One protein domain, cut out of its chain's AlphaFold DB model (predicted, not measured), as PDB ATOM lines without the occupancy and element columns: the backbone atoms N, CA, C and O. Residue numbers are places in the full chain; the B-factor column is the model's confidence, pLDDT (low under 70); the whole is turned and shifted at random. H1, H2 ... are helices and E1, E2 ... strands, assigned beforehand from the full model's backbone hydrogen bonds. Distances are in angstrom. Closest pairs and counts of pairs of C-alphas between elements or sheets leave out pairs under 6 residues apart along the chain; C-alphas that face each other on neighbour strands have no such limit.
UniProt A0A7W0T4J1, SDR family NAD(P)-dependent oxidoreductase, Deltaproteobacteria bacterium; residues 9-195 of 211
ATOM      1  N   ALA A   9       5.312  34.253 -13.162       54.50
ATOM      2  CA  ALA A   9       4.464  35.410 -12.882       54.50
ATOM      3  C   ALA A   9       5.301  36.636 -12.485       54.50
ATOM      4  O   ALA A   9       5.014  37.728 -12.930       54.50
ATOM      5  N   HIS A  10       6.393  36.449 -11.749       58.28
ATOM      6  CA  HIS A  10       7.316  37.485 -11.297       58.28
ATOM      7  C   HIS A  10       8.133  38.040 -12.458       58.28
ATOM      8  O   HIS A  10       8.256  39.249 -12.565       58.28
ATOM      9  N   ARG A  11       8.652  37.210 -13.378       58.84
ATOM     10  CA  ARG A  11       9.303  37.738 -14.596       58.84
ATOM     11  C   ARG A  11       8.316  38.481 -15.498       58.84
ATOM     12  O   ARG A  11       8.675  39.535 -16.011       58.84
ATOM     13  N   ALA A  12       7.091  37.978 -15.652       58.03
ATOM     14  CA  ALA A  12       6.041  38.677 -16.392       58.03
ATOM     15  C   ALA A  12       5.601  39.976 -15.690       58.03
ATOM     16  O   ALA A  12       5.393  40.977 -16.358       58.03
ATOM     17  N   GLN A  13       5.543  39.996 -14.355       57.69
ATOM     18  CA  GLN A  13       5.271  41.189 -13.542       57.69
ATOM     19  C   GLN A  13       6.414  42.206 -13.620       57.69
ATOM     20  O   GLN A  13       6.153  43.397 -13.737       57.69
ATOM     21  N   LEU A  14       7.675  41.758 -13.647       59.84
ATOM     22  CA  LEU A  14       8.838  42.623 -13.873       59.84
ATOM     23  C   LEU A  14       8.803  43.272 -15.265       59.84
ATOM     24  O   LEU A  14       9.187  44.427 -15.408       59.84
ATOM     25  N   GLN A  15       8.330  42.546 -16.283       65.25
ATOM     26  CA  GLN A  15       8.138  43.070 -17.643       65.25
ATOM     27  C   GLN A  15       6.783  43.772 -17.842       65.25
ATOM     28  O   GLN A  15       6.561  44.363 -18.893       65.25
ATOM     29  N   ARG A  16       5.886  43.691 -16.848       69.38
ATOM     30  CA  ARG A  16       4.473  44.108 -16.871       69.38
ATOM     31  C   ARG A  16       3.668  43.603 -18.076       69.38
ATOM     32  O   ARG A  16       2.611  44.144 -18.346       69.38
ATOM     33  N   ALA A  17       4.143  42.581 -18.788       85.31
ATOM     34  CA  ALA A  17       3.478  41.997 -19.949       85.31
ATOM     35  C   ALA A  17       4.011  40.584 -20.228       85.31
ATOM     36  O   ALA A  17       5.184  40.290 -19.987       85.31
ATOM     37  N   GLY A  18       3.174  39.695 -20.768       90.50
ATOM     38  CA  GLY A  18       3.632  38.373 -21.204       90.50
ATOM     39  C   GLY A  18       2.522  37.361 -21.456       90.50
ATOM     40  O   GLY A  18       1.359  37.581 -21.131       90.50
ATOM     41  N   ILE A  19       2.883  36.212 -22.034       94.25
ATOM     42  CA  ILE A  19       1.943  35.120 -22.312       94.25
ATOM     43  C   ILE A  19       2.521  33.806 -21.779       94.25
ATOM     44  O   ILE A  19       3.582  33.367 -22.220       94.25
ATOM     45  N   LEU A  20       1.791  33.142 -20.883       94.88
ATOM     46  CA  LEU A  20       2.046  31.762 -20.469       94.88
ATOM     47  C   LEU A  20       1.001  30.846 -21.108       94.88
ATOM     48  O   LEU A  20      -0.190  30.967 -20.822       94.88
ATOM     49  N   ILE A  21       1.439  29.910 -21.952       97.69
ATOM     50  CA  ILE A  21       0.556  28.931 -22.598       97.69
ATOM     51  C   ILE A  21       0.822  27.546 -22.014       97.69
ATOM     52  O   ILE A  21       1.819  26.906 -22.340       97.69
ATOM     53  N   ASN A  22      -0.114  27.043 -21.214       97.88
ATOM     54  CA  ASN A  22      -0.071  25.668 -20.732       97.88
ATOM     55  C   ASN A  22      -0.694  24.721 -21.768       97.88
ATOM     56  O   ASN A  22      -1.873  24.852 -22.120       97.88
ATOM     57  N   VAL A  23       0.084  23.743 -22.243       97.56
ATOM     58  CA  VAL A  23      -0.397  22.680 -23.142       97.56
ATOM     59  C   VAL A  23      -1.034  21.560 -22.313       97.56
ATOM     60  O   VAL A  23      -0.396  20.610 -21.849       97.56
ATOM     61  N   GLY A  24      -2.333  21.715 -22.087       96.81
ATOM     62  CA  GLY A  24      -3.176  20.766 -21.379       96.81
ATOM     63  C   GLY A  24      -3.669  19.628 -22.269       96.81
ATOM     64  O   GLY A  24      -2.990  19.154 -23.173       96.81
ATOM     65  N   SER A  25      -4.873  19.163 -21.968       95.94
ATOM     66  CA  SER A  25      -5.605  18.153 -22.731       95.94
ATOM     67  C   SER A  25      -7.087  18.313 -22.424       95.94
ATOM     68  O   SER A  25      -7.439  18.816 -21.352       95.94
ATOM     69  N   ILE A  26      -7.972  17.828 -23.297       93.31
ATOM     70  CA  ILE A  26      -9.381  17.676 -22.914       93.31
ATOM     71  C   ILE A  26      -9.532  16.833 -21.637       93.31
ATOM     72  O   ILE A  26     -10.456  17.069 -20.861       93.31
ATOM     73  N   LEU A  27      -8.593  15.914 -21.375       94.25
ATOM     74  CA  LEU A  27      -8.573  15.081 -20.174       94.25
ATOM     75  C   LEU A  27      -8.248  15.851 -18.886       94.25
ATOM     76  O   LEU A  27      -8.363  15.293 -17.809       94.25
ATOM     77  N   GLY A  28      -7.919  17.147 -18.968       94.38
ATOM     78  CA  GLY A  28      -7.945  18.051 -17.810       94.38
ATOM     79  C   GLY A  28      -9.345  18.581 -17.478       94.38
ATOM     80  O   GLY A  28      -9.512  19.381 -16.559       94.38
ATOM     81  N   LYS A  29     -10.360  18.200 -18.261       91.94
ATOM     82  CA  LYS A  29     -11.767  18.560 -18.051       91.94
ATOM     83  C   LYS A  29     -12.671  17.344 -17.912       91.94
ATOM     84  O   LYS A  29     -13.726  17.468 -17.296       91.94
ATOM     85  N   VAL A  30     -12.296  16.198 -18.482       90.44
ATOM     86  CA  VAL A  30     -13.084  14.960 -18.476       90.44
ATOM     87  C   VAL A  30     -12.239  13.753 -18.101       90.44
ATOM     88  O   VAL A  30     -11.091  13.650 -18.514       90.44
ATOM     89  N   GLY A  31     -12.812  12.858 -17.297       90.69
ATOM     90  CA  GLY A  31     -12.165  11.602 -16.944       90.69
ATOM     91  C   GLY A  31     -12.199  10.618 -18.109       90.69
ATOM     92  O   GLY A  31     -13.200  10.523 -18.819       90.69
ATOM     93  N   GLN A  32     -11.109   9.875 -18.276       90.62
ATOM     94  CA  GLN A  32     -11.043   8.716 -19.153       90.62
ATOM     95  C   GLN A  32     -10.583   7.509 -18.324       90.62
ATOM     96  O   GLN A  32      -9.574   7.627 -17.621       90.62
ATOM     97  N   PRO A  33     -11.266   6.354 -18.400       88.12
ATOM     98  CA  PRO A  33     -10.696   5.100 -17.904       88.12
ATOM     99  C   PRO A  33      -9.367   4.789 -18.616       88.12
ATOM    100  O   PRO A  33      -9.100   5.339 -19.678       88.12
ATOM    101  N   TYR A  34      -8.549   3.891 -18.067       90.62
ATOM    102  CA  TYR A  34      -7.286   3.390 -18.653       90.62
ATOM    103  C   TYR A  34      -6.053   4.303 -18.550       90.62
ATOM    104  O   TYR A  34      -4.941   3.797 -18.607       90.62
ATOM    105  N   VAL A  35      -6.213   5.613 -18.329       92.94
ATOM    106  CA  VAL A  35      -5.078   6.552 -18.172       92.94
ATOM    107  C   VAL A  35      -5.225   7.486 -16.953       92.94
ATOM    108  O   VAL A  35      -5.104   8.709 -17.081       92.94
ATOM    109  N   PRO A  36      -5.509   6.959 -15.743       94.62
ATOM    110  CA  PRO A  36      -5.868   7.780 -14.583       94.62
ATOM    111  C   PRO A  36      -4.755   8.741 -14.145       94.62
ATOM    112  O   PRO A  36      -5.040   9.898 -13.852       94.62
ATOM    113  N   SER A  37      -3.490   8.312 -14.161       94.75
ATOM    114  CA  SER A  37      -2.340   9.163 -13.815       94.75
ATOM    115  C   SER A  37      -2.206  10.358 -14.766       94.75
ATOM    116  O   SER A  37      -2.065  11.502 -14.325       94.75
ATOM    117  N   TYR A  38      -2.348  10.119 -16.072       94.88
ATOM    118  CA  TYR A  38      -2.354  11.178 -17.078       94.88
ATOM    119  C   TYR A  38      -3.531  12.141 -16.872       94.88
ATOM    120  O   TYR A  38      -3.324  13.358 -16.867       94.88
ATOM    121  N   VAL A  39      -4.742  11.626 -16.631       97.00
ATOM    122  CA  VAL A  39      -5.935  12.443 -16.338       97.00
ATOM    123  C   VAL A  39      -5.682  13.335 -15.122       97.00
ATOM    124  O   VAL A  39      -5.831  14.552 -15.225       97.00
ATOM    125  N   ILE A  40      -5.219  12.766 -14.004       98.12
ATOM    126  CA  ILE A  40      -4.895  13.512 -12.778       98.12
ATOM    127  C   ILE A  40      -3.901  14.637 -13.079       98.12
ATOM    128  O   ILE A  40      -4.156  15.789 -12.722       98.12
ATOM    129  N   SER A  41      -2.817  14.348 -13.807       98.00
ATOM    130  CA  SER A  41      -1.813  15.364 -14.146       98.00
ATOM    131  C   SER A  41      -2.399  16.524 -14.965       98.00
ATOM    132  O   SER A  41      -2.075  17.692 -14.734       98.00
ATOM    133  N   LYS A  42      -3.313  16.234 -15.901       97.50
ATOM    134  CA  LYS A  42      -3.938  17.253 -16.751       97.50
ATOM    135  C   LYS A  42      -5.010  18.049 -16.008       97.50
ATOM    136  O   LYS A  42      -5.158  19.238 -16.295       97.50
ATOM    137  N   PHE A  43      -5.703  17.453 -15.037       98.00
ATOM    138  CA  PHE A  43      -6.570  18.189 -14.109       98.00
ATOM    139  C   PHE A  43      -5.752  19.122 -13.207       98.00
ATOM    140  O   PHE A  43      -6.105  20.292 -13.070       98.00
ATOM    141  N   ALA A  44      -4.624  18.653 -12.666       98.25
ATOM    142  CA  ALA A  44      -3.732  19.470 -11.845       98.25
ATOM    143  C   ALA A  44      -3.167  20.670 -12.628       98.25
ATOM    144  O   ALA A  44      -3.227  21.802 -12.149       98.25
ATOM    145  N   LEU A  45      -2.709  20.458 -13.868       98.19
ATOM    146  CA  LEU A  45      -2.245  21.544 -14.741       98.19
ATOM    147  C   LEU A  45      -3.353  22.566 -15.035       98.19
ATOM    148  O   LEU A  45      -3.088  23.770 -15.107       98.19
ATOM    149  N   ARG A  46      -4.601  22.110 -15.197       96.69
ATOM    150  CA  ARG A  46      -5.747  23.009 -15.344       96.69
ATOM    151  C   ARG A  46      -5.973  23.828 -14.075       96.69
ATOM    152  O   ARG A  46      -6.076  25.046 -14.187       96.69
ATOM    153  N   GLY A  47      -6.005  23.185 -12.909       97.25
ATOM    154  CA  GLY A  47      -6.139  23.863 -11.619       97.25
ATOM    155  C   GLY A  47      -5.059  24.927 -11.429       97.25
ATOM    156  O   GLY A  47      -5.382  26.087 -11.206       97.25
ATOM    157  N   LEU A  48      -3.792  24.573 -11.672       96.44
ATOM    158  CA  LEU A  48      -2.672  25.518 -11.652       96.44
ATOM    159  C   LEU A  48      -2.896  26.699 -12.606       96.44
ATOM    160  O   LEU A  48      -2.659  27.846 -12.240       96.44
ATOM    161  N   THR A  49      -3.360  26.432 -13.827       96.38
ATOM    162  CA  THR A  49      -3.635  27.485 -14.813       96.38
ATOM    163  C   THR A  49      -4.724  28.445 -14.328       96.38
ATOM    164  O   THR A  49      -4.590  29.658 -14.487       96.38
ATOM    165  N   GLU A  50      -5.804  27.920 -13.749       96.12
ATOM    166  CA  GLU A  50      -6.891  28.730 -13.196       96.12
ATOM    167  C   GLU A  50      -6.411  29.542 -11.983       96.12
ATOM    168  O   GLU A  50      -6.644  30.749 -11.949       96.12
ATOM    169  N   THR A  51      -5.645  28.936 -11.070       95.75
ATOM    170  CA  THR A  51      -5.025  29.624  -9.925       95.75
ATOM    171  C   THR A  51      -4.120  30.771 -10.366       95.75
ATOM    172  O   THR A  51      -4.261  31.881  -9.861       95.75
ATOM    173  N   LEU A  52      -3.219  30.536 -11.327       92.94
ATOM    174  CA  LEU A  52      -2.323  31.576 -11.839       92.94
ATOM    175  C   LEU A  52      -3.102  32.726 -12.464       92.94
ATOM    176  O   LEU A  52      -2.770  33.876 -12.225       92.94
ATOM    177  N   ARG A  53      -4.151  32.421 -13.233       93.12
ATOM    178  CA  ARG A  53      -4.976  33.437 -13.886       93.12
ATOM    179  C   ARG A  53      -5.732  34.307 -12.882       93.12
ATOM    180  O   ARG A  53      -5.860  35.501 -13.118       93.12
ATOM    181  N   THR A  54      -6.234  33.724 -11.795       92.19
ATOM    182  CA  THR A  54      -6.867  34.484 -10.707       92.19
ATOM    183  C   THR A  54      -5.847  35.351  -9.973       92.19
ATOM    184  O   THR A  54      -6.148  36.494  -9.653       92.19
ATOM    185  N   ALA A  55      -4.632  34.844  -9.753       89.06
ATOM    186  CA  ALA A  55      -3.576  35.577  -9.056       89.06
ATOM    187  C   ALA A  55      -3.073  36.829  -9.800       89.06
ATOM    188  O   ALA A  55      -2.462  37.681  -9.168       89.06
ATOM    189  N   ILE A  56      -3.313  36.928 -11.112       88.94
ATOM    190  CA  ILE A  56      -2.910  38.064 -11.962       88.94
ATOM    191  C   ILE A  56      -4.114  38.828 -12.529       88.94
ATOM    192  O   ILE A  56      -3.999  39.498 -13.546       88.94
ATOM    193  N   ALA A  57      -5.299  38.699 -11.921       89.25
ATOM    194  CA  ALA A  57      -6.538  39.252 -12.478       89.25
ATOM    195  C   ALA A  57      -6.500  40.779 -12.705       89.25
ATOM    196  O   ALA A  57      -7.170  41.256 -13.620       89.25
ATOM    197  N   ASP A  58      -5.691  41.500 -11.925       89.06
ATOM    198  CA  ASP A  58      -5.497  42.952 -12.022       89.06
ATOM    199  C   ASP A  58      -4.363  43.362 -12.988       89.06
ATOM    200  O   ASP A  58      -4.134  44.551 -13.196       89.06
ATOM    201  N   ASP A  59      -3.669  42.397 -13.606       89.81
ATOM    202  CA  ASP A  59      -2.579  42.614 -14.566       89.81
ATOM    203  C   ASP A  59      -3.072  42.332 -16.010       89.81
ATOM    204  O   ASP A  59      -2.909  41.215 -16.519       89.81
ATOM    205  N   PRO A  60      -3.680  43.307 -16.721       88.50
ATOM    206  CA  PRO A  60      -4.348  43.069 -18.010       88.50
ATOM    207  C   PRO A  60      -3.404  42.638 -19.144       88.50
ATOM    208  O   PRO A  60      -3.842  41.987 -20.096       88.50
ATOM    209  N   ASP A  61      -2.119  42.964 -19.024       91.00
ATOM    210  CA  ASP A  61      -1.075  42.694 -20.017       91.00
ATOM    211  C   ASP A  61      -0.395  41.321 -19.824       91.00
ATOM    212  O   ASP A  61       0.446  40.903 -20.629       91.00
ATOM    213  N   ILE A  62      -0.761  40.582 -18.766       91.75
ATOM    214  CA  ILE A  62      -0.278  39.224 -18.495       91.75
ATOM    215  C   ILE A  62      -1.378  38.216 -18.837       91.75
ATOM    216  O   ILE A  62      -2.449  38.161 -18.236       91.75
ATOM    217  N   HIS A  63      -1.108  37.341 -19.802       94.81
ATOM    218  CA  HIS A  63      -2.083  36.376 -20.296       94.81
ATOM    219  C   HIS A  63      -1.718  34.941 -19.917       94.81
ATOM    220  O   HIS A  63      -0.745  34.375 -20.411       94.81
ATOM    221  N   ILE A  64      -2.566  34.298 -19.109       95.94
ATOM    222  CA  ILE A  64      -2.454  32.866 -18.804       95.94
ATOM    223  C   ILE A  64      -3.459  32.074 -19.655       95.94
ATOM    224  O   ILE A  64      -4.677  32.093 -19.419       95.94
ATOM    225  N   CYS A  65      -2.957  31.360 -20.657       97.44
ATOM    226  CA  CYS A  65      -3.733  30.613 -21.643       97.44
ATOM    227  C   CYS A  65      -3.631  29.094 -21.428       97.44
ATOM    228  O   CYS A  65      -2.594  28.570 -21.026       97.44
ATOM    229  N   SER A  66      -4.691  28.369 -21.786       97.12
ATOM    230  CA  SER A  66      -4.686  26.904 -21.862       97.12
ATOM    231  C   SER A  66      -4.965  26.440 -23.287       97.12
ATOM    232  O   SER A  66      -6.029  26.723 -23.844       97.12
ATOM    233  N   LEU A  67      -4.044  25.674 -23.867       97.62
ATOM    234  CA  LEU A  67      -4.301  24.902 -25.079       97.62
ATOM    235  C   LEU A  67      -4.787  23.510 -24.667       97.62
ATOM    236  O   LEU A  67      -4.138  22.839 -23.873       97.62
ATOM    237  N   LEU A  68      -5.925  23.071 -25.196       96.38
ATOM    238  CA  LEU A  68      -6.591  21.821 -24.822       96.38
ATOM    239  C   LEU A  68      -6.767  20.938 -26.069       96.38
ATOM    240  O   LEU A  68      -7.856  20.919 -26.661       96.38
ATOM    241  N   PRO A  69      -5.709  20.238 -26.515       95.62
ATOM    242  CA  PRO A  69      -5.828  19.258 -27.580       95.62
ATOM    243  C   PRO A  69      -6.667  18.049 -27.148       95.62
ATOM    244  O   PRO A  69      -6.646  17.626 -25.986       95.62
ATOM    245  N   TYR A  70      -7.396  17.495 -28.112       93.00
ATOM    246  CA  TYR A  70      -7.878  16.118 -28.093       93.00
ATOM    247  C   TYR A  70      -6.826  15.187 -28.722       93.00
ATOM    248  O   TYR A  70      -5.672  15.589 -28.848       93.00
ATOM    249  N   ALA A  71      -7.199  13.961 -29.100       92.25
ATOM    250  CA  ALA A  71      -6.317  13.000 -29.754       92.25
ATOM    251  C   ALA A  71      -5.527  13.643 -30.911       92.25
ATOM    252  O   ALA A  71      -6.115  14.271 -31.800       92.25
ATOM    253  N   ILE A  72      -4.202  13.483 -30.881       94.50
ATOM    254  CA  ILE A  72      -3.266  14.022 -31.871       94.50
ATOM    255  C   ILE A  72      -2.634  12.853 -32.626       94.50
ATOM    256  O   ILE A  72      -2.283  11.841 -32.024       94.50
ATOM    257  N   ASP A  73      -2.497  13.008 -33.937       94.38
ATOM    258  CA  ASP A  73      -1.776  12.098 -34.820       94.38
ATOM    259  C   ASP A  73      -0.268  12.186 -34.599       94.38
ATOM    260  O   ASP A  73       0.430  12.887 -35.317       94.38
ATOM    261  N   THR A  74       0.194  11.503 -33.553       92.62
ATOM    262  CA  THR A  74       1.599  11.379 -33.134       92.62
ATOM    263  C   THR A  74       1.902   9.918 -32.788       92.62
ATOM    264  O   THR A  74       0.949   9.208 -32.450       92.62
ATOM    265  N   PRO A  75       3.178   9.487 -32.765       92.50
ATOM    266  CA  PRO A  75       3.578   8.109 -32.429       92.50
ATOM    267  C   PRO A  75       3.283   7.634 -30.991       92.50
ATOM    268  O   PRO A  75       3.735   6.574 -30.563       92.50
ATOM    269  N   HIS A  76       2.554   8.422 -30.193       90.44
ATOM    270  CA  HIS A  76       2.292   8.126 -28.786       90.44
ATOM    271  C   HIS A  76       1.563   6.791 -28.567       90.44
ATOM    272  O   HIS A  76       1.807   6.128 -27.563       90.44
ATOM    273  N   PHE A  77       0.679   6.388 -29.484       90.88
ATOM    274  CA  PHE A  77      -0.076   5.140 -29.342       90.88
ATOM    275  C   PHE A  77       0.781   3.903 -29.616       90.88
ATOM    276  O   PHE A  77       0.407   2.802 -29.223       90.88
ATOM    277  N   GLU A  78       1.896   4.069 -30.317       90.06
ATOM    278  CA  GLU A  78       2.843   3.038 -30.716       90.06
ATOM    279  C   GLU A  78       3.972   2.889 -29.710       90.06
ATOM    280  O   GLU A  78       4.362   1.763 -29.415       90.06
ATOM    281  N   GLU A  79       4.481   4.019 -29.226       91.06
ATOM    282  CA  GLU A  79       5.696   4.098 -28.416       91.06
ATOM    283  C   GLU A  79       5.422   4.212 -26.921       91.06
ATOM    284  O   GLU A  79       6.303   3.919 -26.119       91.06
ATOM    285  N   GLY A  80       4.228   4.660 -26.526       91.25
ATOM    286  CA  GLY A  80       3.879   4.804 -25.121       91.25
ATOM    287  C   GLY A  80       3.785   3.458 -24.404       91.25
ATOM    288  O   GLY A  80       3.402   2.450 -25.000       91.25
ATOM    289  N   ALA A  81       4.080   3.472 -23.101       92.62
ATOM    290  CA  ALA A  81       3.836   2.333 -22.228       92.62
ATOM    291  C   ALA A  81       2.388   1.842 -22.359       92.62
ATOM    292  O   ALA A  81       1.436   2.633 -22.358       92.62
ATOM    293  N   ASN A  82       2.224   0.530 -22.455       92.94
ATOM    294  CA  ASN A  82       0.946  -0.123 -22.627       92.94
ATOM    295  C   ASN A  82       0.890  -1.420 -21.815       92.94
ATOM    296  O   ASN A  82       1.508  -2.414 -22.179       92.94
ATOM    297  N   HIS A  83       0.073  -1.403 -20.761       92.19
ATOM    298  CA  HIS A  83      -0.224  -2.561 -19.906       92.19
ATOM    299  C   HIS A  83      -1.709  -2.942 -19.980       92.19
ATOM    300  O   HIS A  83      -2.323  -3.377 -19.008       92.19
ATOM    301  N   THR A  84      -2.349  -2.643 -21.115       90.69
ATOM    302  CA  THR A  84      -3.777  -2.927 -21.334       90.69
ATOM    303  C   THR A  84      -4.017  -4.281 -21.995       90.69
ATOM    304  O   THR A  84      -5.166  -4.705 -22.096       90.69
ATOM    305  N   GLY A  85      -2.956  -4.945 -22.466       92.00
ATOM    306  CA  GLY A  85      -3.016  -6.204 -23.211       92.00
ATOM    307  C   GLY A  85      -3.476  -6.083 -24.671       92.00
ATOM    308  O   GLY A  85      -3.486  -7.084 -25.383       92.00
ATOM    309  N   TYR A  86      -3.845  -4.887 -25.146       92.75
ATOM    310  CA  TYR A  86      -4.363  -4.654 -26.502       92.75
ATOM    311  C   TYR A  86      -3.726  -3.424 -27.148       92.75
ATOM    312  O   TYR A  86      -3.251  -2.520 -26.462       92.75
ATOM    313  N   ASP A  87      -3.729  -3.346 -28.476       92.06
ATOM    314  CA  ASP A  87      -3.295  -2.145 -29.184       92.06
ATOM    315  C   ASP A  87      -4.250  -0.963 -28.968       92.06
ATOM    316  O   ASP A  87      -5.430  -1.009 -29.302       92.06
ATOM    317  N   ALA A  88      -3.731   0.130 -28.406       92.94
ATOM    318  CA  ALA A  88      -4.480   1.370 -28.242       92.94
ATOM    319  C   ALA A  88      -4.466   2.199 -29.537       92.94
ATOM    320  O   ALA A  88      -3.441   2.323 -30.207       92.94
ATOM    321  N   HIS A  89      -5.603   2.810 -29.853       93.25
ATOM    322  CA  HIS A  89      -5.823   3.657 -31.020       93.25
ATOM    323  C   HIS A  89      -6.364   5.025 -30.619       93.25
ATOM    324  O   HIS A  89      -7.072   5.188 -29.618       93.25
ATOM    325  N   ALA A  90      -6.098   6.022 -31.458       90.38
ATOM    326  CA  ALA A  90      -6.729   7.324 -31.321       90.38
ATOM    327  C   ALA A  90      -8.258   7.238 -31.449       90.38
ATOM    328  O   ALA A  90      -8.807   6.405 -32.162       90.38
ATOM    329  N   MET A  91      -8.959   8.176 -30.817       89.75
ATOM    330  CA  MET A  91     -10.402   8.338 -30.979       89.75
ATOM    331  C   MET A  91     -10.703   9.503 -31.931       89.75
ATOM    332  O   MET A  91     -10.027  10.537 -31.864       89.75
ATOM    333  N   PRO A  92     -11.705   9.395 -32.825       86.81
ATOM    334  CA  PRO A  92     -12.078  10.511 -33.675       86.81
ATOM    335  C   PRO A  92     -12.779  11.602 -32.842       86.81
ATOM    336  O   PRO A  92     -13.500  11.293 -31.895       86.81
ATOM    337  N   PRO A  93     -12.639  12.887 -33.203       89.56
ATOM    338  CA  PRO A  93     -11.834  13.406 -34.306       89.56
ATOM    339  C   PRO A  93     -10.348  13.569 -33.937       89.56
ATOM    340  O   PRO A  93      -9.978  14.455 -33.166       89.56
ATOM    341  N   MET A  94      -9.478  12.800 -34.586       90.31
ATOM    342  CA  MET A  94      -8.025  12.927 -34.451       90.31
ATOM    343  C   MET A  94      -7.533  14.205 -35.144       90.31
ATOM    344  O   MET A  94      -8.037  14.587 -36.202       90.31
ATOM    345  N   GLN A  95      -6.600  14.916 -34.520       92.88
ATOM    346  CA  GLN A  95      -6.060  16.180 -35.020       92.88
ATOM    347  C   GLN A  95      -4.634  15.981 -35.521       92.88
ATOM    348  O   GLN A  95      -3.862  15.267 -34.898       92.88
ATOM    349  N   SER A  96      -4.256  16.661 -36.602       94.50
ATOM    350  CA  SER A  96      -2.861  16.639 -37.035       94.50
ATOM    351  C   SER A  96      -1.973  17.471 -36.088       94.50
ATOM    352  O   SER A  96      -2.451  18.487 -35.555       94.50
ATOM    353  N   PRO A  97      -0.691  17.110 -35.898       95.62
ATOM    354  CA  PRO A  97       0.248  17.888 -35.084       95.62
ATOM    355  C   PRO A  97       0.355  19.341 -35.543       95.62
ATOM    356  O   PRO A  97       0.337  20.263 -34.729       95.62
ATOM    357  N   GLU A  98       0.341  19.581 -36.854       96.88
ATOM    358  CA  GLU A  98       0.441  20.922 -37.433       96.88
ATOM    359  C   GLU A  98      -0.799  21.762 -37.112       96.88
ATOM    360  O   GLU A  98      -0.707  22.979 -36.943       96.88
ATOM    361  N   LYS A  99      -1.979  21.142 -36.984       96.00
ATOM    362  CA  LYS A  99      -3.193  21.848 -36.557       96.00
ATOM    363  C   LYS A  99      -3.100  22.294 -35.099       96.00
ATOM    364  O   LYS A  99      -3.544  23.400 -34.781       96.00
ATOM    365  N   VAL A 100      -2.522  21.466 -34.232       96.81
ATOM    366  CA  VAL A 100      -2.262  21.819 -32.828       96.81
ATOM    367  C   VAL A 100      -1.188  22.908 -32.742       96.81
ATOM    368  O   VAL A 100      -1.409  23.912 -32.066       96.81
ATOM    369  N   ALA A 101      -0.101  22.790 -33.507       97.38
ATOM    370  CA  ALA A 101       0.957  23.797 -33.584       97.38
ATOM    371  C   ALA A 101       0.428  25.158 -34.070       97.38
ATOM    372  O   ALA A 101       0.672  26.186 -33.439       97.38
ATOM    373  N   ARG A 102      -0.397  25.183 -35.128       97.81
ATOM    374  CA  ARG A 102      -1.067  26.415 -35.589       97.81
ATOM    375  C   ARG A 102      -1.977  27.018 -34.524       97.81
ATOM    376  O   ARG A 102      -2.067  28.239 -34.421       97.81
ATOM    377  N   ALA A 103      -2.665  26.192 -33.734       97.00
ATOM    378  CA  ALA A 103      -3.491  26.686 -32.636       97.00
ATOM    379  C   ALA A 103      -2.647  27.308 -31.512       97.00
ATOM    380  O   ALA A 103      -3.054  28.334 -30.968       97.00
ATOM    381  N   LEU A 104      -1.477  26.734 -31.215       97.81
ATOM    382  CA  LEU A 104      -0.505  27.285 -30.269       97.81
ATOM    383  C   LEU A 104       0.035  28.636 -30.753       97.81
ATOM    384  O   LEU A 104      -0.075  29.625 -30.035       97.81
ATOM    385  N   VAL A 105       0.514  28.722 -31.998       98.19
ATOM    386  CA  VAL A 105       0.960  29.995 -32.603       98.19
ATOM    387  C   VAL A 105      -0.177  31.024 -32.626       98.19
ATOM    388  O   VAL A 105       0.035  32.212 -32.391       98.19
ATOM    389  N   GLY A 106      -1.412  30.576 -32.857       97.88
ATOM    390  CA  GLY A 106      -2.595  31.425 -32.775       97.88
ATOM    391  C   GLY A 106      -2.812  32.039 -31.389       97.88
ATOM    392  O   GLY A 106      -3.215  33.197 -31.317       97.88
ATOM    393  N   LEU A 107      -2.524  31.302 -30.310       97.50
ATOM    394  CA  LEU A 107      -2.577  31.822 -28.938       97.50
ATOM    395  C   LEU A 107      -1.466  32.837 -28.660       97.50
ATOM    396  O   LEU A 107      -1.735  33.825 -27.989       97.50
ATOM    397  N   VAL A 108      -0.265  32.634 -29.210       96.69
ATOM    398  CA  VAL A 108       0.832  33.614 -29.104       96.69
ATOM    399  C   VAL A 108       0.431  34.944 -29.749       96.69
ATOM    400  O   VAL A 108       0.663  36.003 -29.184       96.69
ATOM    401  N   ARG A 109      -0.213  34.901 -30.923       97.00
ATOM    402  CA  ARG A 109      -0.633  36.114 -31.651       97.00
ATOM    403  C   ARG A 109      -1.876  36.781 -31.066       97.00
ATOM    404  O   ARG A 109      -2.034  37.990 -31.176       97.00
ATOM    405  N   ARG A 110      -2.820  35.985 -30.561       97.06
ATOM    406  CA  ARG A 110      -4.104  36.448 -30.019       97.06
ATOM    407  C   ARG A 110      -4.442  35.622 -28.779       97.06
ATOM    408  O   ARG A 110      -5.157  34.618 -28.906       97.06
ATOM    409  N   PRO A 111      -3.946  36.034 -27.601       96.12
ATOM    410  CA  PRO A 111      -4.167  35.327 -26.350       96.12
ATOM    411  C   PRO A 111      -5.653  35.110 -26.077       96.12
ATOM    412  O   PRO A 111      -6.500  35.979 -26.295       96.12
ATOM    413  N   ARG A 112      -5.992  33.907 -25.623       95.62
ATOM    414  CA  ARG A 112      -7.344  33.525 -25.200       95.62
ATOM    415  C   ARG A 112      -7.213  32.657 -23.964       95.62
ATOM    416  O   ARG A 112      -6.332  31.804 -23.916       95.62
ATOM    417  N   ARG A 113      -8.128  32.822 -23.001       94.88
ATOM    418  CA  ARG A 113      -8.139  32.019 -21.763       94.88
ATOM    419  C   ARG A 113      -8.030  30.525 -22.076       94.88
ATOM    420  O   ARG A 113      -7.198  29.838 -21.498       94.88
ATOM    421  N   GLU A 114      -8.809  30.043 -23.043       94.81
ATOM    422  CA  GLU A 114      -8.791  28.641 -23.449       94.81
ATOM    423  C   GLU A 114      -8.917  28.469 -24.965       94.81
ATOM    424  O   GLU A 114      -9.666  29.181 -25.642       94.81
ATOM    425  N   ARG A 115      -8.214  27.468 -25.501       95.06
ATOM    426  CA  ARG A 115      -8.320  27.048 -26.896       95.06
ATOM    427  C   ARG A 115      -8.422  25.533 -27.002       95.06
ATOM    428  O   ARG A 115      -7.461  24.825 -26.737       95.06
ATOM    429  N   HIS A 116      -9.560  25.047 -27.485       93.94
ATOM    430  CA  HIS A 116      -9.778  23.630 -27.774       93.94
ATOM    431  C   HIS A 116      -9.349  23.261 -29.200       93.94
ATOM    432  O   HIS A 116      -9.587  24.028 -30.145       93.94
ATOM    433  N   VAL A 117      -8.758  22.074 -29.367       93.62
ATOM    434  CA  VAL A 117      -8.398  21.512 -30.679       93.62
ATOM    435  C   VAL A 117      -8.882  20.055 -30.757       93.62
ATOM    436  O   VAL A 117      -8.259  19.196 -30.146       93.62
ATOM    437  N   PRO A 118      -9.977  19.754 -31.482       88.50
ATOM    438  CA  PRO A 118     -10.791  20.683 -32.260       88.50
ATOM    439  C   PRO A 118     -11.692  21.548 -31.370       88.50
ATOM    440  O   PRO A 118     -12.020  21.196 -30.240       88.50
ATOM    441  N   ARG A 119     -12.175  22.667 -31.922       78.88
ATOM    442  CA  ARG A 119     -13.171  23.533 -31.260       78.88
ATOM    443  C   ARG A 119     -14.474  22.795 -30.911       78.88
ATOM    444  O   ARG A 119     -15.183  23.213 -30.006       78.88
ATOM    445  N   LEU A 120     -14.747  21.683 -31.598       67.69
ATOM    446  CA  LEU A 120     -15.941  20.853 -31.444       67.69
ATOM    447  C   LEU A 120     -16.020  20.073 -30.117       67.69
ATOM    448  O   LEU A 120     -16.979  19.342 -29.910       67.69
ATOM    449  N   ALA A 121     -15.040  20.199 -29.220       66.56
ATOM    450  CA  ALA A 121     -15.088  19.532 -27.918       66.56
ATOM    451  C   ALA A 121     -16.107  20.162 -26.940       66.56
ATOM    452  O   ALA A 121     -16.493  19.521 -25.965       66.56
ATOM    453  N   ALA A 122     -16.556  21.402 -27.180       69.19
ATOM    454  CA  ALA A 122     -17.417  22.135 -26.246       69.19
ATOM    455  C   ALA A 122     -18.833  21.536 -26.058       69.19
ATOM    456  O   ALA A 122     -19.241  21.392 -24.907       69.19
ATOM    457  N   PRO A 123     -19.568  21.107 -27.107       69.88
ATOM    458  CA  PRO A 123     -20.875  20.463 -26.934       69.88
ATOM    459  C   PRO A 123     -20.825  19.160 -26.125       69.88
ATOM    460  O   PRO A 123     -21.726  18.899 -25.336       69.88
ATOM    461  N   LEU A 124     -19.759  18.361 -26.261       71.31
ATOM    462  CA  LEU A 124     -19.597  17.133 -25.473       71.31
ATOM    463  C   LEU A 124     -19.387  17.444 -23.983       71.31
ATOM    464  O   LEU A 124     -19.934  16.763 -23.116       71.31
ATOM    465  N   LEU A 125     -18.620  18.495 -23.681       77.25
ATOM    466  CA  LEU A 125     -18.455  18.975 -22.309       77.25
ATOM    467  C   LEU A 125     -19.775  19.506 -21.736       77.25
ATOM    468  O   LEU A 125     -20.062  19.257 -20.567       77.25
ATOM    469  N   LEU A 126     -20.588  20.181 -22.553       79.88
ATOM    470  CA  LEU A 126     -21.916  20.650 -22.156       79.88
ATOM    471  C   LEU A 126     -22.868  19.480 -21.876       79.88
ATOM    472  O   LEU A 126     -23.505  19.461 -20.828       79.88
ATOM    473  N   LEU A 127     -22.914  18.473 -22.756       78.19
ATOM    474  CA  LEU A 127     -23.723  17.266 -22.549       78.19
ATOM    475  C   LEU A 127     -23.394  16.606 -21.209       78.19
ATOM    476  O   LEU A 127     -24.299  16.227 -20.474       78.19
ATOM    477  N   ARG A 128     -22.106  16.502 -20.865       82.31
ATOM    478  CA  ARG A 128     -21.678  15.963 -19.571       82.31
ATOM    479  C   ARG A 128     -22.096  16.841 -18.394       82.31
ATOM    480  O   ARG A 128     -22.453  16.296 -17.357       82.31
ATOM    481  N   ALA A 129     -22.032  18.164 -18.529       85.06
ATOM    482  CA  ALA A 129     -22.449  19.073 -17.464       85.06
ATOM    483  C   ALA A 129     -23.944  18.921 -17.135       85.06
ATOM    484  O   ALA A 129     -24.316  18.995 -15.970       85.06
ATOM    485  N   VAL A 130     -24.780  18.661 -18.148       88.50
ATOM    486  CA  VAL A 130     -26.233  18.486 -17.980       88.50
ATOM    487  C   VAL A 130     -26.604  17.040 -17.616       88.50
ATOM    488  O   VAL A 130     -27.459  16.814 -16.766       88.50
ATOM    489  N   PHE A 131     -25.946  16.046 -18.218       89.50
ATOM    490  CA  PHE A 131     -26.252  14.617 -18.057       89.50
ATOM    491  C   PHE A 131     -24.994  13.791 -17.715       89.50
ATOM    492  O   PHE A 131     -24.547  12.972 -18.527       89.50
ATOM    493  N   PRO A 132     -24.411  13.948 -16.512       87.69
ATOM    494  CA  PRO A 132     -23.094  13.394 -16.184       87.69
ATOM    495  C   PRO A 132     -23.038  11.867 -16.277       87.69
ATOM    496  O   PRO A 132     -22.198  11.328 -16.996       87.69
ATOM    497  N   ARG A 133     -23.986  11.158 -15.646       89.56
ATOM    498  CA  ARG A 133     -24.019   9.682 -15.645       89.56
ATOM    499  C   ARG A 133     -24.178   9.100 -17.048       89.56
ATOM    500  O   ARG A 133     -23.561   8.090 -17.377       89.56
ATOM    501  N   THR A 134     -25.013   9.725 -17.876       87.19
ATOM    502  CA  THR A 134     -25.246   9.285 -19.257       87.19
ATOM    503  C   THR A 134     -24.000   9.506 -20.101       87.19
ATOM    504  O   THR A 134     -23.573   8.593 -20.804       87.19
ATOM    505  N   ALA A 135     -23.377  10.682 -19.991       86.44
ATOM    506  CA  ALA A 135     -22.150  10.996 -20.709       86.44
ATOM    507  C   ALA A 135     -20.997  10.065 -20.305       86.44
ATOM    508  O   ALA A 135     -20.299   9.554 -21.174       86.44
ATOM    509  N   GLU A 136     -20.822   9.789 -19.012       90.25
ATOM    510  CA  GLU A 136     -19.795   8.869 -18.505       90.25
ATOM    511  C   GLU A 136     -19.997   7.445 -19.021       90.25
ATOM    512  O   GLU A 136     -19.056   6.827 -19.525       90.25
ATOM    513  N   ARG A 137     -21.236   6.941 -18.974       89.69
ATOM    514  CA  ARG A 137     -21.577   5.637 -19.554       89.69
ATOM    515  C   ARG A 137     -21.296   5.616 -21.049       89.69
ATOM    516  O   ARG A 137     -20.676   4.670 -21.521       89.69
ATOM    517  N   LEU A 138     -21.722   6.637 -21.788       88.62
ATOM    518  CA  LEU A 138     -21.498   6.720 -23.228       88.62
ATOM    519  C   LEU A 138     -20.001   6.727 -23.561       88.62
ATOM    520  O   LEU A 138     -19.565   5.943 -24.400       88.62
ATOM    521  N   ILE A 139     -19.208   7.552 -22.874       89.31
ATOM    522  CA  ILE A 139     -17.750   7.615 -23.039       89.31
ATOM    523  C   ILE A 139     -17.123   6.245 -22.775       89.31
ATOM    524  O   ILE A 139     -16.338   5.774 -23.596       89.31
ATOM    525  N   LEU A 140     -17.491   5.575 -21.678       91.19
ATOM    526  CA  LEU A 140     -16.969   4.247 -21.351       91.19
ATOM    527  C   LEU A 140     -17.266   3.225 -22.458       91.19
ATOM    528  O   LEU A 140     -16.368   2.480 -22.846       91.19
ATOM    529  N   HIS A 141     -18.496   3.194 -22.977       90.69
ATOM    530  CA  HIS A 141     -18.871   2.265 -24.047       90.69
ATOM    531  C   HIS A 141     -18.131   2.569 -25.350       90.69
ATOM    532  O   HIS A 141     -17.607   1.654 -25.976       90.69
ATOM    533  N   ILE A 142     -18.038   3.846 -25.731       90.94
ATOM    534  CA  ILE A 142     -17.283   4.272 -26.912       90.94
ATOM    535  C   ILE A 142     -15.819   3.827 -26.802       90.94
ATOM    536  O   ILE A 142     -15.268   3.297 -27.763       90.94
ATOM    537  N   LEU A 143     -15.185   4.042 -25.647       91.81
ATOM    538  CA  LEU A 143     -13.782   3.683 -25.446       91.81
ATOM    539  C   LEU A 143     -13.577   2.169 -25.493       91.81
ATOM    540  O   LEU A 143     -12.687   1.708 -26.192       91.81
ATOM    541  N   ARG A 144     -14.416   1.389 -24.805       90.94
ATOM    542  CA  ARG A 144     -14.325  -0.081 -24.833       90.94
ATOM    543  C   ARG A 144     -14.415  -0.647 -26.245       90.94
ATOM    544  O   ARG A 144     -13.684  -1.570 -26.568       90.94
ATOM    545  N   GLU A 145     -15.298  -0.081 -27.057       90.56
ATOM    546  CA  GLU A 145     -15.554  -0.578 -28.406       90.56
ATOM    547  C   GLU A 145     -14.470  -0.147 -29.408       90.56
ATOM    548  O   GLU A 145     -14.093  -0.912 -30.295       90.56
ATOM    549  N   TRP A 146     -13.966   1.087 -29.285       91.81
ATOM    550  CA  TRP A 146     -13.214   1.730 -30.369       91.81
ATOM    551  C   TRP A 146     -11.804   2.194 -30.008       91.81
ATOM    552  O   TRP A 146     -11.016   2.438 -30.923       91.81
ATOM    553  N   HIS A 147     -11.471   2.327 -28.720       92.69
ATOM    554  CA  HIS A 147     -10.137   2.764 -28.295       92.69
ATOM    555  C   HIS A 147      -9.110   1.637 -28.388       92.69
ATOM    556  O   HIS A 147      -7.979   1.891 -28.782       92.69
ATOM    557  N   PHE A 148      -9.499   0.408 -28.057       93.31
ATOM    558  CA  PHE A 148      -8.633  -0.762 -28.169       93.31
ATOM    559  C   PHE A 148      -8.938  -1.520 -29.451       93.31
ATOM    560  O   PHE A 148     -10.099  -1.608 -29.857       93.31
ATOM    561  N   GLY A 149      -7.904  -2.019 -30.119       89.19
ATOM    562  CA  GLY A 149      -8.027  -2.937 -31.235       89.19
ATOM    563  C   GLY A 149      -8.280  -4.369 -30.770       89.19
ATOM    564  O   GLY A 149      -8.587  -4.640 -29.611       89.19
ATOM    565  N   HIS A 150      -8.197  -5.302 -31.717       89.44
ATOM    566  CA  HIS A 150      -8.344  -6.735 -31.442       89.44
ATOM    567  C   HIS A 150      -6.991  -7.441 -31.323       89.44
ATOM    568  O   HIS A 150      -6.953  -8.638 -31.041       89.44
ATOM    569  N   ARG A 151      -5.880  -6.732 -31.566       90.31
ATOM    570  CA  ARG A 151      -4.553  -7.333 -31.523       90.31
ATOM    571  C   ARG A 151      -4.071  -7.337 -30.083       90.31
ATOM    572  O   ARG A 151      -3.865  -6.279 -29.492       90.31
ATOM    573  N   GLN A 152      -3.857  -8.531 -29.545       92.19
ATOM    574  CA  GLN A 152      -3.199  -8.672 -28.255       92.19
ATOM    575  C   GLN A 152      -1.749  -8.210 -28.365       92.19
ATOM    576  O   GLN A 152      -1.046  -8.543 -29.323       92.19
ATOM    577  N   LEU A 153      -1.324  -7.422 -27.390       90.06
ATOM    578  CA  LEU A 153       0.053  -6.983 -27.244       90.06
ATOM    579  C   LEU A 153       0.552  -7.398 -25.863       90.06
ATOM    580  O   LEU A 153      -0.213  -7.289 -24.903       90.06
ATOM    581  N   PRO A 154       1.809  -7.858 -25.748       91.50
ATOM    582  CA  PRO A 154       2.416  -8.039 -24.442       91.50
ATOM    583  C   PRO A 154       2.504  -6.690 -23.726       91.50
ATOM    584  O   PRO A 154       2.602  -5.638 -24.369       91.50
ATOM    585  N   ASP A 155       2.504  -6.742 -22.399       93.25
ATOM    586  CA  ASP A 155       2.784  -5.572 -21.578       93.25
ATOM    587  C   ASP A 155       4.149  -4.988 -21.952       93.25
ATOM    588  O   ASP A 155       5.130  -5.710 -22.151       93.25
ATOM    589  N   SER A 156       4.203  -3.666 -22.077       92.12
ATOM    590  CA  SER A 156       5.413  -2.961 -22.476       92.12
ATOM    591  C   SER A 156       5.501  -1.617 -21.779       92.12
ATOM    592  O   SER A 156       4.545  -0.846 -21.795       92.12
ATOM    593  N   ASP A 157       6.681  -1.295 -21.257       93.56
ATOM    594  CA  ASP A 157       6.991   0.047 -20.756       93.56
ATOM    595  C   ASP A 157       7.168   1.067 -21.897       93.56
ATOM    596  O   ASP A 157       7.316   2.263 -21.645       93.56
ATOM    597  N   GLY A 158       7.145   0.624 -23.161       92.69
ATOM    598  CA  GLY A 158       7.342   1.487 -24.321       92.69
ATOM    599  C   GLY A 158       8.623   2.315 -24.190       92.69
ATOM    600  O   GLY A 158       9.692   1.784 -23.892       92.69
ATOM    601  N   ASN A 159       8.504   3.629 -24.373       92.62
ATOM    602  CA  ASN A 159       9.585   4.599 -24.210       92.62
ATOM    603  C   ASN A 159       9.612   5.293 -22.829       92.62
ATOM    604  O   ASN A 159      10.111   6.413 -22.708       92.62
ATOM    605  N   LEU A 160       9.060   4.666 -21.779       92.06
ATOM    606  CA  LEU A 160       8.939   5.282 -20.449       92.06
ATOM    607  C   LEU A 160      10.292   5.494 -19.749       92.06
ATOM    608  O   LEU A 160      10.506   6.545 -19.146       92.06
ATOM    609  N   PHE A 161      11.192   4.507 -19.824       94.69
ATOM    610  CA  PHE A 161      12.493   4.524 -19.134       94.69
ATOM    611  C   PHE A 161      13.694   4.681 -20.073       94.69
ATOM    612  O   PHE A 161      14.794   4.991 -19.620       94.69
ATOM    613  N   ALA A 162      13.492   4.476 -21.373       93.19
ATOM    614  CA  ALA A 162      14.525   4.556 -22.395       93.19
ATOM    615  C   ALA A 162      13.947   5.169 -23.680       93.19
ATOM    616  O   ALA A 162      12.751   5.018 -23.941       93.19
ATOM    617  N   PRO A 163      14.763   5.862 -24.493       90.25
ATOM    618  CA  PRO A 163      14.314   6.374 -25.781       90.25
ATOM    619  C   PRO A 163      13.881   5.233 -26.711       90.25
ATOM    620  O   PRO A 163      14.397   4.117 -26.639       90.25
ATOM    621  N   THR A 164      12.946   5.536 -27.613       86.56
ATOM    622  CA  THR A 164      12.534   4.595 -28.659       86.56
ATOM    623  C   THR A 164      13.696   4.298 -29.610       86.56
ATOM    624  O   THR A 164      14.521   5.168 -29.892       86.56
ATOM    625  N   THR A 165      13.746   3.072 -30.127       86.00
ATOM    626  CA  THR A 165      14.643   2.683 -31.226       86.00
ATOM    627  C   THR A 165      14.021   2.927 -32.599       86.00
ATOM    628  O   THR A 165      14.683   2.732 -33.615       86.00
ATOM    629  N   LEU A 166      12.747   3.333 -32.644       82.06
ATOM    630  CA  LEU A 166      12.065   3.699 -33.880       82.06
ATOM    631  C   LEU A 166      12.584   5.044 -34.399       82.06
ATOM    632  O   LEU A 166      12.878   5.951 -33.620       82.06
ATOM    633  N   ASP A 167      12.636   5.192 -35.723       86.25
ATOM    634  CA  ASP A 167      13.002   6.457 -36.363       86.25
ATOM    635  C   ASP A 167      12.093   7.596 -35.903       86.25
ATOM    636  O   ASP A 167      10.890   7.411 -35.732       86.25
ATOM    637  N   ALA A 168      12.633   8.806 -35.757       86.56
ATOM    638  CA  ALA A 168      11.833   9.962 -35.376       86.56
ATOM    639  C   ALA A 168      10.784  10.290 -36.455       86.56
ATOM    640  O   ALA A 168      11.110  10.543 -37.615       86.56
ATOM    641  N   HIS A 169       9.511  10.338 -36.062       89.44
ATOM    642  CA  HIS A 169       8.406  10.672 -36.955       89.44
ATOM    643  C   HIS A 169       7.370  11.548 -36.245       89.44
ATOM    644  O   HIS A 169       7.145  11.455 -35.043       89.44
ATOM    645  N   VAL A 170       6.750  12.460 -36.998       92.56
ATOM    646  CA  VAL A 170       5.784  13.426 -36.442       92.56
ATOM    647  C   VAL A 170       4.392  12.809 -36.290       92.56
ATOM    648  O   VAL A 170       3.650  13.190 -35.387       92.56
ATOM    649  N   ARG A 171       4.037  11.871 -37.174       93.12
ATOM    650  CA  ARG A 171       2.701  11.267 -37.273       93.12
ATOM    651  C   ARG A 171       2.692   9.835 -36.790       93.12
ATOM    652  O   ARG A 171       3.680   9.140 -36.974       93.12
ATOM    653  N   GLY A 172       1.578   9.409 -36.208       90.38
ATOM    654  CA  GLY A 172       1.400   8.035 -35.763       90.38
ATOM    655  C   GLY A 172       1.021   7.094 -36.906       90.38
ATOM    656  O   GLY A 172       0.774   7.497 -38.045       90.38
ATOM    657  N   LYS A 173       0.951   5.808 -36.579       90.31
ATOM    658  CA  LYS A 173       0.550   4.691 -37.448       90.31
ATOM    659  C   LYS A 173      -0.735   3.994 -36.961       90.31
ATOM    660  O   LYS A 173      -1.239   3.107 -37.646       90.31
ATOM    661  N   ARG A 174      -1.295   4.396 -35.814       89.69
ATOM    662  CA  ARG A 174      -2.523   3.892 -35.176       89.69
ATOM    663  C   ARG A 174      -3.604   4.980 -35.193       89.69
ATOM    664  O   ARG A 174      -3.955   5.539 -34.147       89.69
ATOM    665  N   PRO A 175      -4.156   5.303 -36.381       89.50
ATOM    666  CA  PRO A 175      -5.251   6.251 -36.481       89.50
ATOM    667  C   PRO A 175      -6.512   5.691 -35.818       89.50
ATOM    668  O   PRO A 175      -6.584   4.522 -35.423       89.50
ATOM    669  N   ALA A 176      -7.537   6.536 -35.743       89.38
ATOM    670  CA  ALA A 176      -8.855   6.102 -35.322       89.38
ATOM    671  C   ALA A 176      -9.363   4.933 -36.173       89.38
ATOM    672  O   ALA A 176      -9.376   5.002 -37.401       89.38
ATOM    673  N   ARG A 177      -9.857   3.891 -35.497       89.88
ATOM    674  CA  ARG A 177     -10.424   2.688 -36.132       89.88
ATOM    675  C   ARG A 177     -11.722   2.971 -36.900       89.88
ATOM    676  O   ARG A 177     -12.226   2.117 -37.621       89.88
ATOM    677  N   LEU A 178     -12.288   4.164 -36.718       89.69
ATOM    678  CA  LEU A 178     -13.592   4.551 -37.227       89.69
ATOM    679  C   LEU A 178     -13.621   6.079 -37.498       89.69
ATOM    680  O   LEU A 178     -13.095   6.872 -36.719       89.69
ATOM    681  N   GLY A 179     -14.244   6.509 -38.601       88.62
ATOM    682  CA  GLY A 179     -14.417   7.931 -38.939       88.62
ATOM    683  C   GLY A 179     -15.598   8.603 -38.222       88.62
ATOM    684  O   GLY A 179     -16.629   7.977 -38.003       88.62
ATOM    685  N   LEU A 180     -15.499   9.905 -37.921       87.19
ATOM    686  CA  LEU A 180     -16.484  10.644 -37.105       87.19
ATOM    687  C   LEU A 180     -17.973  10.416 -37.477       87.19
ATOM    688  O   LEU A 180     -18.749  10.179 -36.553       87.19
ATOM    689  N   PRO A 181     -18.402  10.413 -38.760       89.56
ATOM    690  CA  PRO A 181     -19.810  10.179 -39.104       89.56
ATOM    691  C   PRO A 181     -20.327   8.817 -38.632       89.56
ATOM    692  O   PRO A 181     -21.437   8.710 -38.115       89.56
ATOM    693  N   ARG A 182     -19.495   7.775 -38.747       90.19
ATOM    694  CA  ARG A 182     -19.844   6.423 -38.296       90.19
ATOM    695  C   ARG A 182     -19.888   6.344 -36.769       90.19
ATOM    696  O   ARG A 182     -20.722   5.616 -36.245       90.19
ATOM    697  N   LEU A 183     -19.064   7.125 -36.056       89.00
ATOM    698  CA  LEU A 183     -19.083   7.164 -34.588       89.00
ATOM    699  C   LEU A 183     -20.396   7.794 -34.147       89.00
ATOM    700  O   LEU A 183     -21.092   7.227 -33.316       89.00
ATOM    701  N   LEU A 184     -20.768   8.924 -34.749       89.25
ATOM    702  CA  LEU A 184     -22.024   9.601 -34.448       89.25
ATOM    703  C   LEU A 184     -23.228   8.687 -34.713       89.25
ATOM    704  O   LEU A 184     -24.054   8.506 -33.819       89.25
ATOM    705  N   ALA A 185     -23.280   8.026 -35.874       90.06
ATOM    706  CA  ALA A 185     -24.334   7.061 -36.191       90.06
ATOM    707  C   ALA A 185     -24.391   5.900 -35.180       90.06
ATOM    708  O   ALA A 185     -25.464   5.557 -34.681       90.06
ATOM    709  N   TRP A 186     -23.234   5.334 -34.816       91.06
ATOM    710  CA  TRP A 186     -23.148   4.280 -33.804       91.06
ATOM    711  C   TRP A 186     -23.642   4.767 -32.438       91.06
ATOM    712  O   TRP A 186     -24.441   4.079 -31.803       91.06
ATOM    713  N   THR A 187     -23.233   5.964 -32.003       87.75
ATOM    714  CA  THR A 187     -23.651   6.531 -30.711       87.75
ATOM    715  C   THR A 187     -25.152   6.788 -30.663       87.75
ATOM    716  O   THR A 187     -25.783   6.440 -29.667       87.75
ATOM    717  N   ALA A 188     -25.747   7.307 -31.741       87.94
ATOM    718  CA  ALA A 188     -27.189   7.511 -31.840       87.94
ATOM    719  C   ALA A 188     -27.949   6.179 -31.744       87.94
ATOM    720  O   ALA A 188     -28.853   6.038 -30.921       87.94
ATOM    721  N   GLY A 189     -27.527   5.163 -32.507       88.06
ATOM    722  CA  GLY A 189     -28.120   3.825 -32.439       88.06
ATOM    723  C   GLY A 189     -27.911   3.137 -31.084       88.06
ATOM    724  O   GLY A 189     -28.763   2.373 -30.631       88.06
ATOM    725  N   HIS A 190     -26.791   3.393 -30.405       85.62
ATOM    726  CA  HIS A 190     -26.546   2.896 -29.051       85.62
ATOM    727  C   HIS A 190     -27.478   3.562 -28.028       85.62
ATOM    728  O   HIS A 190     -28.104   2.857 -27.241       85.62
ATOM    729  N   MET A 191     -27.643   4.888 -28.080       84.81
ATOM    730  CA  MET A 191     -28.579   5.612 -27.210       84.81
ATOM    731  C   MET A 191     -30.028   5.180 -27.427       84.81
ATOM    732  O   MET A 191     -30.727   4.937 -26.445       84.81
ATOM    733  N   LEU A 192     -30.456   4.997 -28.680       84.88
ATOM    734  CA  LEU A 192     -31.800   4.503 -28.983       84.88
ATOM    735  C   LEU A 192     -32.037   3.119 -28.364       84.88
ATOM    736  O   LEU A 192     -33.033   2.915 -27.681       84.88
ATOM    737  N   ARG A 193     -31.077   2.196 -28.507       85.56
ATOM    738  CA  ARG A 193     -31.156   0.858 -27.898       85.56
ATOM    739  C   ARG A 193     -31.210   0.887 -26.373       85.56
ATOM    740  O   ARG A 193     -31.854   0.027 -25.784       85.56
ATOM    741  N   LEU A 194     -30.523   1.828 -25.724       80.12
ATOM    742  CA  LEU A 194     -30.610   1.980 -24.270       80.12
ATOM    743  C   LEU A 194     -31.957   2.562 -23.833       80.12
ATOM    744  O   LEU A 194     -32.464   2.151 -22.795       80.12
ATOM    745  N   ALA A 195     -32.540   3.472 -24.615       77.81
ATOM    746  CA  ALA A 195     -33.854   4.048 -24.334       77.81
ATOM    747  C   ALA A 195     -34.995   3.029 -24.491       77.81
ATOM    748  O   ALA A 195     -35.997   3.123 -23.792       77.81
TER     749      ALA A 195
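Overview. This is residues 9 to 195 of the 211 residues of the protein "SDR family NAD(P)-dependent oxidoreductase" of Deltaproteobacteria bacterium (UniProt A0A7W0T4J1). A small parallel sheet, E1 E2 E4, is sandwiched between helices, with H1 and H2 over one face and H4 over the other, making three layers. Off this sheet lies a looser part: H5 and H6 meet at a corner, H7 lies near H6, the short E3 and E5 pair with each other, and a long loop, residues 153 to 179, leads from E5 to H7. The printed part has 187 residues, with seven named helices and five named strands in the order H1 E1 H2 E2 H3 E3 H4 E4 H5 H6 E5 H7; the class is mixed, helices and strands. The whole is compact and flat, with a radius of gyration of the C-alphas of 18.6 A and spans of 55 by 48 by 26 A.

Along the chain. Find C-alpha 9 at (4.464, 35.410, -12.882), where H1 begins and runs to residue 15. E1 is residues 18 to 23, 16.3 A. H2, residues 36 to 55, runs 28.4 A, and E2, residues 62 to 69, 22.6 A. Then come H3, residues 76 to 79; E3, 86 to 88; H4, 97 to 109, 18.6 A, from C-alpha 97 at (0.248, 17.888, -35.084); and E4, 114 to 117. H5 is residues 121 to 130, H6 132 to 146, 20.9 A, E5 148 to 152, and H7 180 to 195, 22.5 A, ending at C-alpha 195, (-33.854, 4.048, -24.334).

Arrangement. Look first at inner strand E2. It is parallel to E1, with N 20 and O 63 2.9 A apart, and to E4, with N 115 and O 66 2.8 A apart, both within hydrogen-bond range. H1 and H2 are on the same face; H2 runs along the strands at a height over the sheet of 9.9 A, its closest C-alphas with E2 being Arg 53 and Ile 64, 5.6 A. E1, H2, E2 form a strand-helix-strand unit, two parallel neighbours with a helix between, its crossover right-handed. H4 is on the opposite face, over E2, at 9.1 A. Farther out, E3 and E5 are antiparallel, N 149 and O 87 being 2.8 A apart. The closest C-alphas of H3 and E3, Phe 77 and Ala 88, are 5.9 A apart. H5 and H6 touch only at the corner, Arg 128 and Ala 135 having the closest C-alphas, 5.1 A. H6 and H7 are close but not clearly touching, at a steep tilt of 55 degrees. In H1, H2, H4, H5, H6 and H7 every O i to N i+4 pair is within hydrogen-bond range; H3 is too short for one.

Size, cuts and confidence. The C-alphas farthest apart, Leu 14 and Arg 193, are 59.5 A apart. The printed part has no cut. The links E1 to H2 and E5 to H7 are long. Look for pLDDT under 70 at residues 9 to 16 and 120 to 123.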